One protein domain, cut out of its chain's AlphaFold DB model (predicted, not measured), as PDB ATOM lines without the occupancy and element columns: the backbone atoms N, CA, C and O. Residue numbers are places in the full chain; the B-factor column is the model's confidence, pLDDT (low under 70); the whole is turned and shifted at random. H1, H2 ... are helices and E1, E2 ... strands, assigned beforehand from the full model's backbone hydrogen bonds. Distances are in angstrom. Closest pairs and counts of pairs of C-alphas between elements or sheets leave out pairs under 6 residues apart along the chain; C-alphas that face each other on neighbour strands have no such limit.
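This is residues 4 to 118 of the 119 residues of an uncharacterized protein of Halomonas sp. KO116 (UniProt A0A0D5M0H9). What shape? It has little regular structure: loops join, in chain order, separate helices H1 and H2, separate antiparallel hairpins E1-E2 and E3-E4, and H3, near E4. What parts? Three named helices and four named strands, mixed in class, hold 41 of 115 printed residues. The whole is loose, with radius of gyration of the C-alphas 17.1 A and spans of 46 by 43 by 20 A.

Which helices? H1, residues 9 to 19, begins at C-alpha (-17.628, -31.823, -43.044). H2 is residues 34 to 43; H3, residues 112 to 116, ends at C-alpha (-39.456, -60.037, -48.709). Which strands? E1 is residues 59 to 62, E2 68 to 70, E3 94 to 97, E4 102 to 105.

What is near H3? The closest C-alphas of E4 and H3, Glu 103 and Glu 112, are 5.7 A apart. In hairpin E3 and E4, N 95 and O 104 are within hydrogen-bond range, 2.9 A. And the helices? No helix touches another; every O i to N i+4 pair in H1, H2 and H3 is within hydrogen-bond range.

Which links are long? H1 to H2, H2 to E1 and E2 to E3 are long links. Where is confidence low? Residues 76 to 82 and 113 to 118 have pLDDT under 70.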
ATOM      1  N   ILE A   4     -22.761 -39.766 -42.179       94.38
ATOM      2  CA  ILE A   4     -23.644 -38.727 -42.718       94.38
ATOM      3  C   ILE A   4     -22.946 -38.036 -43.890       94.38
ATOM      4  O   ILE A   4     -21.832 -37.542 -43.754       94.38
ATOM      5  N   GLU A   5     -23.613 -37.991 -45.041       94.69
ATOM      6  CA  GLU A   5     -23.167 -37.270 -46.232       94.69
ATOM      7  C   GLU A   5     -23.556 -35.792 -46.135       94.69
ATOM      8  O   GLU A   5     -24.720 -35.416 -46.325       94.69
ATOM      9  N   VAL A   6     -22.567 -34.937 -45.877       94.00
ATOM     10  CA  VAL A   6     -22.730 -33.481 -45.843       94.00
ATOM     11  C   VAL A   6     -21.881 -32.807 -46.916       94.00
ATOM     12  O   VAL A   6     -20.897 -33.350 -47.405       94.00
ATOM     13  N   SER A   7     -22.270 -31.596 -47.312       92.94
ATOM     14  CA  SER A   7     -21.517 -30.810 -48.297       92.94
ATOM     15  C   SER A   7     -20.250 -30.170 -47.721       92.94
ATOM     16  O   SER A   7     -19.374 -29.764 -48.483       92.94
ATOM     17  N   ASN A   8     -20.163 -30.035 -46.393       94.19
ATOM     18  CA  ASN A   8     -19.025 -29.444 -45.701       94.19
ATOM     19  C   ASN A   8     -18.831 -30.075 -44.316       94.19
ATOM     20  O   ASN A   8     -19.458 -29.659 -43.338       94.19
ATOM     21  N   ASP A   9     -17.919 -31.042 -44.249       93.50
ATOM     22  CA  ASP A   9     -17.628 -31.823 -43.044       93.50
ATOM     23  C   ASP A   9     -17.215 -30.945 -41.861       93.50
ATOM     24  O   ASP A   9     -17.674 -31.172 -40.749       93.50
ATOM     25  N   LYS A  10     -16.428 -29.884 -42.093       94.56
ATOM     26  CA  LYS A  10     -15.925 -29.020 -41.010       94.56
ATOM     27  C   LYS A  10     -17.043 -28.296 -40.271       94.56
ATOM     28  O   LYS A  10     -17.041 -28.240 -39.050       94.56
ATOM     29  N   VAL A  11     -18.001 -27.744 -41.015       95.31
ATOM     30  CA  VAL A  11     -19.137 -27.024 -40.417       95.31
ATOM     31  C   VAL A  11     -20.021 -27.992 -39.632       95.31
ATOM     32  O   VAL A  11     -20.533 -27.645 -38.569       95.31
ATOM     33  N   TYR A  12     -20.187 -29.212 -40.140       93.69
ATOM     34  CA  TYR A  12     -20.984 -30.231 -39.469       93.69
ATOM     35  C   TYR A  12     -20.291 -30.769 -38.209       93.69
ATOM     36  O   TYR A  12     -20.928 -30.902 -37.167       93.69
ATOM     37  N   GLU A  13     -18.981 -30.996 -38.269       94.44
ATOM     38  CA  GLU A  13     -18.149 -31.360 -37.119       94.44
ATOM     39  C   GLU A  13     -18.210 -30.280 -36.027       94.44
ATOM     40  O   GLU A  13     -18.482 -30.591 -34.866       94.44
ATOM     41  N   GLU A  14     -18.059 -28.999 -36.384       95.38
ATOM     42  CA  GLU A  14     -18.211 -27.880 -35.444       95.38
ATOM     43  C   GLU A  14     -19.599 -27.863 -34.786       95.38
ATOM     44  O   GLU A  14     -19.706 -27.673 -33.570       95.38
ATOM     45  N   MET A  15     -20.660 -28.102 -35.564       95.44
ATOM     46  CA  MET A  15     -22.029 -28.201 -35.054       95.44
ATOM     47  C   MET A  15     -22.179 -29.355 -34.052       95.44
ATOM     48  O   MET A  15     -22.765 -29.157 -32.987       95.44
ATOM     49  N   LEU A  16     -21.633 -30.539 -34.350       95.00
ATOM     50  CA  LEU A  16     -21.660 -31.685 -33.434       95.00
ATOM     51  C   LEU A  16     -20.890 -31.385 -32.144       95.00
ATOM     52  O   LEU A  16     -21.394 -31.646 -31.052       95.00
ATOM     53  N   HIS A  17     -19.718 -30.757 -32.246       95.56
ATOM     54  CA  HIS A  17     -18.946 -30.347 -31.076       95.56
ATOM     55  C   HIS A  17     -19.658 -29.310 -30.209       95.56
ATOM     56  O   HIS A  17     -19.432 -29.294 -28.996       95.56
ATOM     57  N   GLN A  18     -20.463 -28.427 -30.801       96.44
ATOM     58  CA  GLN A  18     -21.309 -27.494 -30.056       96.44
ATOM     59  C   GLN A  18     -22.489 -28.218 -29.402       96.44
ATOM     60  O   GLN A  18     -22.749 -28.006 -28.220       96.44
ATOM     61  N   LYS A  19     -23.166 -29.096 -30.146       96.25
ATOM     62  CA  LYS A  19     -24.330 -29.857 -29.677       96.25
ATOM     63  C   LYS A  19     -23.995 -30.787 -28.508       96.25
ATOM     64  O   LYS A  19     -24.738 -30.826 -27.537       96.25
ATOM     65  N   TYR A  20     -22.868 -31.490 -28.586       96.38
ATOM     66  CA  TYR A  20     -22.412 -32.461 -27.586       96.38
ATOM     67  C   TYR A  20     -21.292 -31.909 -26.695       96.38
ATOM     68  O   TYR A  20     -20.440 -32.656 -26.216       96.38
ATOM     69  N   ALA A  21     -21.265 -30.590 -26.471       95.88
ATOM     70  CA  ALA A  21     -20.214 -29.942 -25.688       95.88
ATOM     71  C   ALA A  21     -20.097 -30.503 -24.260       95.88
ATOM     72  O   ALA A  21     -18.981 -30.699 -23.779       95.88
ATOM     73  N   ASP A  22     -21.231 -30.821 -23.635       96.69
ATOM     74  CA  ASP A  22     -21.298 -31.349 -22.267       96.69
ATOM     75  C   ASP A  22     -20.884 -32.828 -22.161       96.69
ATOM     76  O   ASP A  22     -20.612 -33.310 -21.066       96.69
ATOM     77  N   ALA A  23     -20.802 -33.543 -23.290       95.75
ATOM     78  CA  ALA A  23     -20.443 -34.962 -23.361       95.75
ATOM     79  C   ALA A  23     -18.987 -35.195 -23.805       95.75
ATOM     80  O   ALA A  23     -18.600 -36.320 -24.109       95.75
ATOM     81  N   ARG A  24     -18.165 -34.144 -23.906       95.25
ATOM     82  CA  ARG A  24     -16.765 -34.276 -24.338       95.25
ATOM     83  C   ARG A  24     -15.934 -35.023 -23.299       95.25
ATOM     84  O   ARG A  24     -15.966 -34.693 -22.116       95.25
ATOM     85  N   VAL A  25     -15.102 -35.948 -23.767       94.50
ATOM     86  CA  VAL A  25     -14.212 -36.758 -22.925       94.50
ATOM     87  C   VAL A  25     -12.777 -36.747 -23.447       94.50
ATOM     88  O   VAL A  25     -12.462 -36.150 -24.474       94.50
ATOM     89  N   LEU A  26     -11.864 -37.357 -22.694       92.62
ATOM     90  CA  LEU A  26     -10.456 -37.454 -23.068       92.62
ATOM     91  C   LEU A  26     -10.252 -38.643 -24.022       92.62
ATOM     92  O   LEU A  26     -10.731 -39.734 -23.741       92.62
ATOM     93  N   ASN A  27      -9.483 -38.447 -25.098       89.94
ATOM     94  CA  ASN A  27      -9.150 -39.440 -26.142       89.94
ATOM     95  C   ASN A  27     -10.282 -39.859 -27.099       89.94
ATOM     96  O   ASN A  27     -10.000 -40.549 -28.076       89.94
ATOM     97  N   GLU A  28     -11.510 -39.398 -26.885       89.06
ATOM     98  CA  GLU A  28     -12.627 -39.536 -27.825       89.06
ATOM     99  C   GLU A  28     -13.273 -38.167 -28.056       89.06
ATOM    100  O   GLU A  28     -12.980 -37.204 -27.345       89.06
ATOM    101  N   TRP A  29     -14.130 -38.045 -29.070       92.00
ATOM    102  CA  TRP A  29     -14.846 -36.787 -29.299       92.00
ATOM    103  C   TRP A  29     -15.949 -36.573 -28.255       92.00
ATOM    104  O   TRP A  29     -16.013 -35.491 -27.667       92.00
ATOM    105  N   PHE A  30     -16.773 -37.599 -28.003       94.50
ATOM    106  CA  PHE A  30     -17.939 -37.547 -27.113       94.50
ATOM    107  C   PHE A  30     -18.193 -38.910 -26.454       94.50
ATOM    108  O   PHE A  30     -18.054 -39.933 -27.117       94.50
ATOM    109  N   GLU A  31     -18.651 -38.917 -25.204       95.00
ATOM    110  CA  GLU A  31     -19.234 -40.087 -24.539       95.00
ATOM    111  C   GLU A  31     -20.757 -40.073 -24.758       95.00
ATOM    112  O   GLU A  31     -21.508 -39.426 -24.027       95.00
ATOM    113  N   ILE A  32     -21.211 -40.741 -25.823       91.25
ATOM    114  CA  ILE A  32     -22.629 -40.894 -26.189       91.25
ATOM    115  C   ILE A  32     -22.944 -42.363 -26.480       91.25
ATOM    116  O   ILE A  32     -22.066 -43.122 -26.894       91.25
ATOM    117  N   ASN A  33     -24.195 -42.770 -26.269       88.00
ATOM    118  CA  ASN A  33     -24.631 -44.132 -26.568       88.00
ATOM    119  C   ASN A  33     -25.029 -44.301 -28.047       88.00
ATOM    120  O   ASN A  33     -25.118 -43.349 -28.827       88.00
ATOM    121  N   ASP A  34     -25.269 -45.549 -28.427       84.31
ATOM    122  CA  ASP A  34     -25.726 -45.957 -29.752       84.31
ATOM    123  C   ASP A  34     -27.090 -45.361 -30.121       84.31
ATOM    124  O   ASP A  34     -27.279 -44.952 -31.265       84.31
ATOM    125  N   GLU A  35     -28.016 -45.236 -29.170       84.69
ATOM    126  CA  GLU A  35     -29.325 -44.612 -29.401       84.69
ATOM    127  C   GLU A  35     -29.200 -43.173 -29.922       84.69
ATOM    128  O   GLU A  35     -29.842 -42.827 -30.919       84.69
ATOM    129  N   VAL A  36     -28.330 -42.365 -29.304       89.69
ATOM    130  CA  VAL A  36     -28.045 -40.984 -29.728       89.69
ATOM    131  C   VAL A  36     -27.429 -40.961 -31.126       89.69
ATOM    132  O   VAL A  36     -27.830 -40.160 -31.970       89.69
ATOM    133  N   VAL A  37     -26.492 -41.868 -31.420       88.88
ATOM    134  CA  VAL A  37     -25.896 -41.976 -32.762       88.88
ATOM    135  C   VAL A  37     -26.960 -42.336 -33.803       88.88
ATOM    136  O   VAL A  37     -27.030 -41.706 -34.860       88.88
ATOM    137  N   LEU A  38     -27.819 -43.316 -33.515       87.38
ATOM    138  CA  LEU A  38     -28.903 -43.720 -34.413       87.38
ATOM    139  C   LEU A  38     -29.918 -42.594 -34.631       87.38
ATOM    140  O   LEU A  38     -30.501 -42.502 -35.714       87.38
ATOM    141  N   GLU A  39     -30.158 -41.754 -33.628       89.00
ATOM    142  CA  GLU A  39     -30.995 -40.566 -33.761       89.00
ATOM    143  C   GLU A  39     -30.341 -39.498 -34.651       89.00
ATOM    144  O   GLU A  39     -31.013 -38.972 -35.541       89.00
ATOM    145  N   GLU A  40     -29.033 -39.246 -34.523       91.38
ATOM    146  CA  GLU A  40     -28.319 -38.324 -35.423       91.38
ATOM    147  C   GLU A  40     -28.388 -38.759 -36.885       91.38
ATOM    148  O   GLU A  40     -28.668 -37.940 -37.766       91.38
ATOM    149  N   LEU A  41     -28.193 -40.053 -37.151       91.75
ATOM    150  CA  LEU A  41     -28.301 -40.594 -38.505       91.75
ATOM    151  C   LEU A  41     -29.711 -40.377 -39.074       91.75
ATOM    152  O   LEU A  41     -29.851 -39.940 -40.215       91.75
ATOM    153  N   LYS A  42     -30.760 -40.617 -38.278       89.06
ATOM    154  CA  LYS A  42     -32.155 -40.375 -38.695       89.06
ATOM    155  C   LYS A  42     -32.450 -38.902 -38.928       89.06
ATOM    156  O   LYS A  42     -33.124 -38.573 -39.901       89.06
ATOM    157  N   ASN A  43     -31.930 -38.017 -38.083       90.38
ATOM    158  CA  ASN A  43     -32.111 -36.574 -38.230       90.38
ATOM    159  C   ASN A  43     -31.466 -36.040 -39.517       90.38
ATOM    160  O   ASN A  43     -31.959 -35.075 -40.098       90.38
ATOM    161  N   ALA A  44     -30.411 -36.695 -40.013       91.56
ATOM    162  CA  ALA A  44     -29.849 -36.407 -41.331       91.56
ATOM    163  C   ALA A  44     -30.694 -36.941 -42.505       91.56
ATOM    164  O   ALA A  44     -30.450 -36.584 -43.663       91.56
ATOM    165  N   GLY A  45     -31.691 -37.786 -42.231       88.81
ATOM    166  CA  GLY A  45     -32.658 -38.290 -43.198       88.81
ATOM    167  C   GLY A  45     -31.979 -38.977 -44.389       88.81
ATOM    168  O   GLY A  45     -31.229 -39.931 -44.195       88.81
ATOM    169  N   PRO A  46     -32.192 -38.512 -45.637       89.69
ATOM    170  CA  PRO A  46     -31.558 -39.110 -46.811       89.69
ATOM    171  C   PRO A  46     -30.026 -39.035 -46.817       89.69
ATOM    172  O   PRO A  46     -29.408 -39.744 -47.602       89.69
ATOM    173  N   SER A  47     -29.414 -38.162 -46.019       93.69
ATOM    174  CA  SER A  47     -27.955 -38.058 -45.919       93.69
ATOM    175  C   SER A  47     -27.358 -38.980 -44.860       93.69
ATOM    176  O   SER A  47     -26.145 -39.141 -44.839       93.69
ATOM    177  N   GLY A  48     -28.166 -39.560 -43.971       93.62
ATOM    178  CA  GLY A  48     -27.688 -40.465 -42.932       93.62
ATOM    179  C   GLY A  48     -27.703 -41.918 -43.387       93.62
ATOM    180  O   GLY A  48     -28.630 -42.351 -44.073       93.62
ATOM    181  N   TYR A  49     -26.694 -42.678 -42.970       92.94
ATOM    182  CA  TYR A  49     -26.554 -44.089 -43.308       92.94
ATOM    183  C   TYR A  49     -26.072 -44.906 -42.113       92.94
ATOM    184  O   TYR A  49     -25.180 -44.490 -41.374       92.94
ATOM    185  N   ILE A  50     -26.635 -46.099 -41.953       91.12
ATOM    186  CA  ILE A  50     -26.134 -47.133 -41.046       91.12
ATOM    187  C   ILE A  50     -25.324 -48.163 -41.843       91.12
ATOM    188  O   ILE A  50     -25.656 -48.476 -42.987       91.12
ATOM    189  N   ALA A  51     -24.254 -48.698 -41.250       88.56
ATOM    190  CA  ALA A  51     -23.506 -49.772 -41.895       88.56
ATOM    191  C   ALA A  51     -24.319 -51.058 -41.976       88.56
ATOM    192  O   ALA A  51     -24.959 -51.488 -41.012       88.56
ATOM    193  N   LEU A  52     -24.180 -51.684 -43.135       86.62
ATOM    194  CA  LEU A  52     -24.735 -52.979 -43.454       86.62
ATOM    195  C   LEU A  52     -23.727 -54.088 -43.158       86.62
ATOM    196  O   LEU A  52     -22.538 -53.927 -43.444       86.62
ATOM    197  N   GLN A  53     -24.198 -55.225 -42.642       82.81
ATOM    198  CA  GLN A  53     -23.373 -56.430 -42.575       82.81
ATOM    199  C   GLN A  53     -23.060 -56.931 -43.992       82.81
ATOM    200  O   GLN A  53     -23.769 -56.644 -44.956       82.81
ATOM    201  N   LYS A  54     -21.979 -57.696 -44.152       81.50
ATOM    202  CA  LYS A  54     -21.629 -58.281 -45.463       81.50
ATOM    203  C   LYS A  54     -22.400 -59.565 -45.768       81.50
ATOM    204  O   LYS A  54     -22.501 -59.947 -46.928       81.50
ATOM    205  N   ASN A  55     -22.902 -60.225 -44.735       79.88
ATOM    206  CA  ASN A  55     -23.545 -61.534 -44.763       79.88
ATOM    207  C   ASN A  55     -25.008 -61.459 -44.297       79.88
ATOM    208  O   ASN A  55     -25.501 -62.350 -43.617       79.88
ATOM    209  N   ILE A  56     -25.695 -60.370 -44.654       81.56
ATOM    210  CA  ILE A  56     -27.119 -60.163 -44.356       81.56
ATOM    211  C   ILE A  56     -27.927 -61.356 -44.858       81.56
ATOM    212  O   ILE A  56     -27.723 -61.802 -45.989       81.56
ATOM    213  N   GLY A  57     -28.838 -61.855 -44.022       75.50
ATOM    214  CA  GLY A  57     -29.691 -62.992 -44.368       75.50
ATOM    215  C   GLY A  57     -28.983 -64.349 -44.294       75.50
ATOM    216  O   GLY A  57     -29.584 -65.368 -44.626       75.50
ATOM    217  N   GLU A  58     -27.722 -64.412 -43.848       83.06
ATOM    218  CA  GLU A  58     -27.071 -65.693 -43.572       83.06
ATOM    219  C   GLU A  58     -27.766 -66.390 -42.394       83.06
ATOM    220  O   GLU A  58     -28.044 -65.780 -41.362       83.06
ATOM    221  N   PHE A  59     -28.067 -67.677 -42.555       83.62
ATOM    222  CA  PHE A  59     -28.725 -68.479 -41.529       83.62
ATOM    223  C   PHE A  59     -27.792 -68.702 -40.334       83.62
ATOM    224  O   PHE A  59     -26.732 -69.314 -40.472       83.62
ATOM    225  N   LEU A  60     -28.210 -68.245 -39.156       85.31
ATOM    226  CA  LEU A  60     -27.463 -68.395 -37.907       85.31
ATOM    227  C   LEU A  60     -27.809 -69.698 -37.190       85.31
ATOM    228  O   LEU A  60     -26.944 -70.332 -36.583       85.31
ATOM    229  N   GLY A  61     -29.068 -70.119 -37.266       87.62
ATOM    230  CA  GLY A  61     -29.543 -71.275 -36.529       87.62
ATOM    231  C   GLY A  61     -31.041 -71.234 -36.303       87.62
ATOM    232  O   GLY A  61     -31.794 -70.602 -37.039       87.62
ATOM    233  N   ARG A  62     -31.482 -71.960 -35.283       89.69
ATOM    234  CA  ARG A  62     -32.853 -71.875 -34.795       89.69
ATOM    235  C   ARG A  62     -32.827 -71.543 -33.319       89.69
ATOM    236  O   ARG A  62     -31.994 -72.094 -32.595       89.69
ATOM    237  N   ASP A  63     -33.761 -70.705 -32.903       88.12
ATOM    238  CA  ASP A  63     -33.985 -70.431 -31.494       88.12
ATOM    239  C   ASP A  63     -34.524 -71.676 -30.760       88.12
ATOM    240  O   ASP A  63     -34.709 -72.765 -31.321       88.12
ATOM    241  N   ARG A  64     -34.792 -71.515 -29.465       87.69
ATOM    242  CA  ARG A  64     -35.310 -72.589 -28.611       87.69
ATOM    243  C   ARG A  64     -36.667 -73.140 -29.076       87.69
ATOM    244  O   ARG A  64     -36.962 -74.301 -28.784       87.69
ATOM    245  N   ASP A  65     -37.456 -72.344 -29.790       92.38
ATOM    246  CA  ASP A  65     -38.781 -72.701 -30.298       92.38
ATOM    247  C   ASP A  65     -38.729 -73.205 -31.756       92.38
ATOM    248  O   ASP A  65     -39.745 -73.604 -32.333       92.38
ATOM    249  N   GLY A  66     -37.529 -73.285 -32.339       85.81
ATOM    250  CA  GLY A  66     -37.295 -73.805 -33.681       85.81
ATOM    251  C   GLY A  66     -37.471 -72.767 -34.790       85.81
ATOM    252  O   GLY A  66     -37.492 -73.168 -35.967       85.81
ATOM    253  N   ILE A  67     -37.590 -71.483 -34.439       86.19
ATOM    254  CA  ILE A  67     -37.722 -70.358 -35.367       86.19
ATOM    255  C   ILE A  67     -36.350 -70.077 -35.993       86.19
ATOM    256  O   ILE A  67     -35.373 -69.935 -35.261       86.19
ATOM    257  N   PRO A  68     -36.237 -70.040 -37.334       82.81
ATOM    258  CA  PRO A  68     -35.000 -69.673 -38.015       82.81
ATOM    259  C   PRO A  68     -34.526 -68.269 -37.633       82.81
ATOM    260  O   PRO A  68     -35.282 -67.307 -37.748       82.81
ATOM    261  N   GLU A  69     -33.262 -68.160 -37.243       81.94
ATOM    262  CA  GLU A  69     -32.577 -66.893 -37.001       81.94
ATOM    263  C   GLU A  69     -31.607 -66.610 -38.151       81.94
ATOM    264  O   GLU A  69     -30.883 -67.503 -38.608       81.94
ATOM    265  N   PHE A  70     -31.583 -65.361 -38.609       83.12
ATOM    266  CA  PHE A  70     -30.731 -64.892 -39.700       83.12
ATOM    267  C   PHE A  70     -29.921 -63.676 -39.263       83.12
ATOM    268  O   PHE A  70     -30.323 -62.941 -38.360       83.12
ATOM    269  N   VAL A  71     -28.787 -63.448 -39.922       81.00
ATOM    270  CA  VAL A  71     -27.962 -62.260 -39.702       81.00
ATOM    271  C   VAL A  71     -28.767 -61.002 -40.050       81.00
ATOM    272  O   VAL A  71     -29.190 -60.860 -41.205       81.00
ATOM    273  N   PRO A  72     -28.967 -60.075 -39.093       75.56
ATOM    274  CA  PRO A  72     -29.682 -58.840 -39.357       75.56
ATOM    275  C   PRO A  72     -28.884 -57.940 -40.313       75.56
ATOM    276  O   PRO A  72     -27.656 -58.037 -40.399       75.56
ATOM    277  N   PRO A  73     -29.560 -57.020 -41.019       74.94
ATOM    278  CA  PRO A  73     -28.902 -56.143 -41.977       74.94
ATOM    279  C   PRO A  73     -27.857 -55.220 -41.349       74.94
ATOM    280  O   PRO A  73     -26.929 -54.809 -42.034       74.94
ATOM    281  N   TRP A  74     -27.971 -54.904 -40.061       82.56
ATOM    282  CA  TRP A  74     -27.184 -53.858 -39.411       82.56
ATOM    283  C   TRP A  74     -25.981 -54.420 -38.670       82.56
ATOM    284  O   TRP A  74     -26.090 -55.399 -37.936       82.56
ATOM    285  N   GLU A  75     -24.833 -53.756 -38.790       74.31
ATOM    286  CA  GLU A  75     -23.676 -54.073 -37.940       74.31
ATOM    287  C   GLU A  75     -23.896 -53.671 -36.469       74.31
ATOM    288  O   GLU A  75     -23.139 -54.094 -35.599       74.31
ATOM    289  N   TRP A  76     -24.850 -52.773 -36.198       68.62
ATOM    290  CA  TRP A  76     -25.028 -52.101 -34.909       68.62
ATOM    291  C   TRP A  76     -26.455 -52.298 -34.400       68.62
ATOM    292  O   TRP A  76     -27.362 -51.605 -34.857       68.62
ATOM    293  N   GLY A  77     -26.608 -53.212 -33.437       64.00
ATOM    294  CA  GLY A  77     -27.849 -53.461 -32.700       64.00
ATOM    295  C   GLY A  77     -29.061 -53.825 -33.563       64.00
ATOM    296  O   GLY A  77     -29.004 -53.907 -34.792       64.00
ATOM    297  N   ASP A  78     -30.195 -54.016 -32.896       64.69
ATOM    298  CA  ASP A  78     -31.479 -54.235 -33.556       64.69
ATOM    299  C   ASP A  78     -32.083 -52.879 -33.952       64.69
ATOM    300  O   ASP A  78     -32.871 -52.271 -33.223       64.69
ATOM    301  N   ALA A  79     -31.680 -52.358 -35.112       65.62
ATOM    302  CA  ALA A  79     -32.370 -51.234 -35.732       65.62
ATOM    303  C   ALA A  79     -33.592 -51.726 -36.535       65.62
ATOM    304  O   ALA A  79     -33.564 -52.752 -37.207       65.62
ATOM    305  N   ASP A  80     -34.691 -50.982 -36.477       64.06
ATOM    306  CA  ASP A  80     -35.910 -51.315 -37.220       64.06
ATOM    307  C   ASP A  80     -35.747 -50.967 -38.715       64.06
ATOM    308  O   ASP A  80     -35.223 -49.901 -39.056       64.06
ATOM    309  N   ALA A  81     -36.224 -51.836 -39.609       59.62
ATOM    310  CA  ALA A  81     -36.263 -51.602 -41.055       59.62
ATOM    311  C   ALA A  81     -37.150 -50.403 -41.448       59.62
ATOM    312  O   ALA A  81     -36.920 -49.773 -42.481       59.62
ATOM    313  N   SER A  82     -38.103 -50.009 -40.593       63.53
ATOM    314  CA  SER A  82     -38.849 -48.752 -40.756       63.53
ATOM    315  C   SER A  82     -37.954 -47.511 -40.630       63.53
ATOM    316  O   SER A  82     -38.266 -46.445 -41.164       63.53
ATOM    317  N   LYS A  83     -36.813 -47.637 -39.941       77.81
ATOM    318  CA  LYS A  83     -35.885 -46.537 -39.653       77.81
ATOM    319  C   LYS A  83     -34.729 -46.470 -40.643       77.81
ATOM    320  O   LYS A  83     -34.221 -45.382 -40.896       77.81
ATOM    321  N   PHE A  84     -34.310 -47.605 -41.197       88.31
ATOM    322  CA  PHE A  84     -33.199 -47.667 -42.139       88.31
ATOM    323  C   PHE A  84     -33.519 -48.601 -43.305       88.31
ATOM    324  O   PHE A  84     -34.101 -49.663 -43.128       88.31
ATOM    325  N   CYS A  85     -33.105 -48.229 -44.515       88.69
ATOM    326  CA  CYS A  85     -33.279 -49.071 -45.694       88.69
ATOM    327  C   CYS A  85     -32.384 -50.318 -45.598       88.69
ATOM    328  O   CYS A  85     -31.159 -50.164 -45.585       88.69
ATOM    329  N   PRO A  86     -32.937 -51.543 -45.595       83.31
ATOM    330  CA  PRO A  86     -32.156 -52.760 -45.357       83.31
ATOM    331  C   PRO A  86     -31.177 -53.100 -46.489       83.31
ATOM    332  O   PRO A  86     -30.280 -53.911 -46.300       83.31
ATOM    333  N   GLN A  87     -31.322 -52.463 -47.657       86.56
ATOM    334  CA  GLN A  87     -30.462 -52.689 -48.823       86.56
ATOM    335  C   GLN A  87     -29.286 -51.714 -48.927       86.56
ATOM    336  O   GLN A  87     -28.235 -52.071 -49.447       86.56
ATOM    337  N   CYS A  88     -29.459 -50.453 -48.516       89.25
ATOM    338  CA  CYS A  88     -28.408 -49.435 -48.662       89.25
ATOM    339  C   CYS A  88     -28.056 -48.691 -47.373       89.25
ATOM    340  O   CYS A  88     -27.190 -47.821 -47.401       89.25
ATOM    341  N   GLY A  89     -28.740 -48.972 -46.265       89.44
ATOM    342  CA  GLY A  89     -28.496 -48.324 -44.982       89.44
ATOM    343  C   GLY A  89     -29.071 -46.916 -44.838       89.44
ATOM    344  O   GLY A  89     -28.874 -46.317 -43.790       89.44
ATOM    345  N   CYS A  90     -29.780 -46.361 -45.832       92.38
ATOM    346  CA  CYS A  90     -30.329 -44.997 -45.739       92.38
ATOM    347  C   CYS A  90     -31.246 -44.829 -44.521       92.38
ATOM    348  O   CYS A  90     -32.239 -45.546 -44.413       92.38
ATOM    349  N   ALA A  91     -30.999 -43.814 -43.694       91.50
ATOM    350  CA  ALA A  91     -31.803 -43.458 -42.520       91.50
ATOM    351  C   ALA A  91     -33.175 -42.847 -42.854       91.50
ATOM    352  O   ALA A  91     -33.962 -42.503 -41.978       91.50
ATOM    353  N   CYS A  92     -33.474 -42.718 -44.146       86.94
ATOM    354  CA  CYS A  92     -34.789 -42.382 -44.664       86.94
ATOM    355  C   CYS A  92     -35.788 -43.556 -44.624       86.94
ATOM    356  O   CYS A  92     -36.967 -43.343 -44.912       86.94
ATOM    357  N   GLY A  93     -35.332 -44.777 -44.317       87.19
ATOM    358  CA  GLY A  93     -36.171 -45.978 -44.316       87.19
ATOM    359  C   GLY A  93     -36.800 -46.282 -45.682       87.19
ATOM    360  O   GLY A  93     -36.333 -45.818 -46.734       87.19
ATOM    361  N   LEU A  94     -37.871 -47.076 -45.658       88.00
ATOM    362  CA  LEU A  94     -38.804 -47.202 -46.776       88.00
ATOM    363  C   LEU A  94     -39.930 -46.178 -46.592       88.00
ATOM    364  O   LEU A  94     -40.415 -45.956 -45.490       88.00
ATOM    365  N   GLN A  95     -40.298 -45.499 -47.675       87.12
ATOM    366  CA  GLN A  95     -41.324 -44.463 -47.677       87.12
ATOM    367  C   GLN A  95     -42.419 -44.860 -48.660       87.12
ATOM    368  O   GLN A  95     -42.121 -45.223 -49.806       87.12
ATOM    369  N   TYR A  96     -43.680 -44.769 -48.238       87.69
ATOM    370  CA  TYR A  96     -44.809 -45.041 -49.120       87.69
ATOM    371  C   TYR A  96     -44.812 -44.081 -50.311       87.69
ATOM    372  O   TYR A  96     -44.701 -42.862 -50.161       87.69
ATOM    373  N   ASN A  97     -44.938 -44.634 -51.516       86.06
ATOM    374  CA  ASN A  97     -45.012 -43.850 -52.735       86.06
ATOM    375  C   ASN A  97     -46.355 -44.045 -53.436       86.06
ATOM    376  O   ASN A  97     -46.605 -45.095 -54.024       86.06
ATOM    377  N   GLU A  98     -47.174 -42.994 -53.457       86.62
ATOM    378  CA  GLU A  98     -48.512 -43.015 -54.059       86.62
ATOM    379  C   GLU A  98     -48.517 -43.373 -55.552       86.62
ATOM    380  O   GLU A  98     -49.448 -44.027 -56.012       86.62
ATOM    381  N   ASN A  99     -47.473 -43.014 -56.312       84.88
ATOM    382  CA  ASN A  99     -47.415 -43.316 -57.748       84.88
ATOM    383  C   ASN A  99     -47.248 -44.814 -58.031       84.88
ATOM    384  O   ASN A  99     -47.630 -45.278 -59.102       84.88
ATOM    385  N   TYR A 100     -46.643 -45.553 -57.098       80.50
ATOM    386  CA  TYR A 100     -46.374 -46.985 -57.245       80.50
ATOM    387  C   TYR A 100     -47.233 -47.850 -56.315       80.50
ATOM    388  O   TYR A 100     -47.271 -49.063 -56.495       80.50
ATOM    389  N   GLY A 101     -47.917 -47.244 -55.341       86.44
ATOM    390  CA  GLY A 101     -48.747 -47.947 -54.366       86.44
ATOM    391  C   GLY A 101     -47.960 -48.857 -53.421       86.44
ATOM    392  O   GLY A 101     -48.518 -49.834 -52.933       86.44
ATOM    393  N   VAL A 102     -46.669 -48.584 -53.203       88.19
ATOM    394  CA  VAL A 102     -45.749 -49.443 -52.435       88.19
ATOM    395  C   VAL A 102     -44.733 -48.616 -51.651       88.19
ATOM    396  O   VAL A 102     -44.417 -47.479 -52.027       88.19
ATOM    397  N   GLU A 103     -44.186 -49.193 -50.582       88.06
ATOM    398  CA  GLU A 103     -43.063 -48.607 -49.856       88.06
ATOM    399  C   GLU A 103     -41.748 -48.784 -50.618       88.06
ATOM    400  O   GLU A 103     -41.431 -49.864 -51.126       88.06
ATOM    401  N   ARG A 104     -40.970 -47.701 -50.717       88.94
ATOM    402  CA  ARG A 104     -39.676 -47.698 -51.404       88.94
ATOM    403  C   ARG A 104     -38.641 -46.820 -50.728       88.94
ATOM    404  O   ARG A 104     -38.950 -45.757 -50.194       88.94
ATOM    405  N   CYS A 105     -37.375 -47.201 -50.848       89.88
ATOM    406  CA  CYS A 105     -36.283 -46.334 -50.433       89.88
ATOM    407  C   CYS A 105     -36.131 -45.161 -51.413       89.88
ATOM    408  O   CYS A 105     -36.052 -45.347 -52.632       89.88
ATOM    409  N   LEU A 106     -36.012 -43.940 -50.886       87.31
ATOM    410  CA  LEU A 106     -35.776 -42.743 -51.701       87.31
ATOM    411  C   LEU A 106     -34.355 -42.672 -52.282       87.31
ATOM    412  O   LEU A 106     -34.144 -41.952 -53.255       87.31
ATOM    413  N   LYS A 107     -33.396 -43.418 -51.714       90.50
ATOM    414  CA  LYS A 107     -32.000 -43.447 -52.177       90.50
ATOM    415  C   LYS A 107     -31.709 -44.544 -53.191       90.50
ATOM    416  O   LYS A 107     -31.321 -44.229 -54.308       90.50
ATOM    417  N   CYS A 108     -31.882 -45.815 -52.828       90.31
ATOM    418  CA  CYS A 108     -31.551 -46.929 -53.728       90.31
ATOM    419  C   CYS A 108     -32.738 -47.416 -54.571       90.31
ATOM    420  O   CYS A 108     -32.545 -48.208 -55.488       90.31
ATOM    421  N   GLY A 109     -33.961 -46.964 -54.273       88.25
ATOM    422  CA  GLY A 109     -35.153 -47.340 -55.031       88.25
ATOM    423  C   GLY A 109     -35.663 -48.760 -54.783       88.25
ATOM    424  O   GLY A 109     -36.585 -49.167 -55.484       88.25
ATOM    425  N   ILE A 110     -35.106 -49.508 -53.819       87.56
ATOM    426  CA  ILE A 110     -35.660 -50.818 -53.451       87.56
ATOM    427  C   ILE A 110     -37.113 -50.660 -52.994       87.56
ATOM    428  O   ILE A 110     -37.447 -49.667 -52.348       87.56
ATOM    429  N   ILE A 111     -37.947 -51.632 -53.351       85.62
ATOM    430  CA  ILE A 111     -39.356 -51.735 -52.969       85.62
ATOM    431  C   ILE A 111     -39.475 -52.871 -51.949       85.62
ATOM    432  O   ILE A 111     -38.806 -53.892 -52.121       85.62
ATOM    433  N   GLU A 112     -40.316 -52.710 -50.929       72.31
ATOM    434  CA  GLU A 112     -40.532 -53.691 -49.849       72.31
ATOM    435  C   GLU A 112     -40.752 -55.122 -50.368       72.31
ATOM    436  O   GLU A 112     -40.048 -56.046 -49.968       72.31
ATOM    437  N   SER A 113     -41.614 -55.291 -51.376       69.44
ATOM    438  CA  SER A 113     -41.913 -56.594 -51.987       69.44
ATOM    439  C   SER A 113     -40.691 -57.312 -52.570       69.44
ATOM    440  O   SER A 113     -40.690 -58.531 -52.698       69.44
ATOM    441  N   ASN A 114     -39.645 -56.578 -52.964       68.75
ATOM    442  CA  ASN A 114     -38.415 -57.183 -53.479       68.75
ATOM    443  C   ASN A 114     -37.498 -57.663 -52.352       68.75
ATOM    444  O   ASN A 114     -36.665 -58.532 -52.592       68.75
ATOM    445  N   TYR A 115     -37.627 -57.085 -51.158       62.88
ATOM    446  CA  TYR A 115     -36.859 -57.481 -49.986       62.88
ATOM    447  C   TYR A 115     -37.445 -58.743 -49.343       62.88
ATOM    448  O   TYR A 115     -36.697 -59.668 -49.041       62.88
ATOM    449  N   GLU A 116     -38.774 -58.839 -49.232       60.19
ATOM    450  CA  GLU A 116     -39.456 -60.037 -48.709       60.19
ATOM    451  C   GLU A 116     -39.234 -61.297 -49.561       60.19
ATOM    452  O   GLU A 116     -39.359 -62.405 -49.066       60.19
ATOM    453  N   LEU A 117     -38.906 -61.143 -50.849       53.34
ATOM    454  CA  LEU A 117     -38.609 -62.264 -51.749       53.34
ATOM    455  C   LEU A 117     -37.139 -62.715 -51.703       53.34
ATOM    456  O   LEU A 117     -36.797 -63.720 -52.329       53.34
ATOM    457  N   GLN A 118     -36.261 -61.951 -51.045       49.12
ATOM    458  CA  GLN A 118     -34.823 -62.233 -50.948       49.12
ATOM    459  C   GLN A 118     -34.406 -62.838 -49.599       49.12
ATOM    460  O   GLN A 118     -33.288 -63.348 -49.512       49.12
TER     461      GLN A 118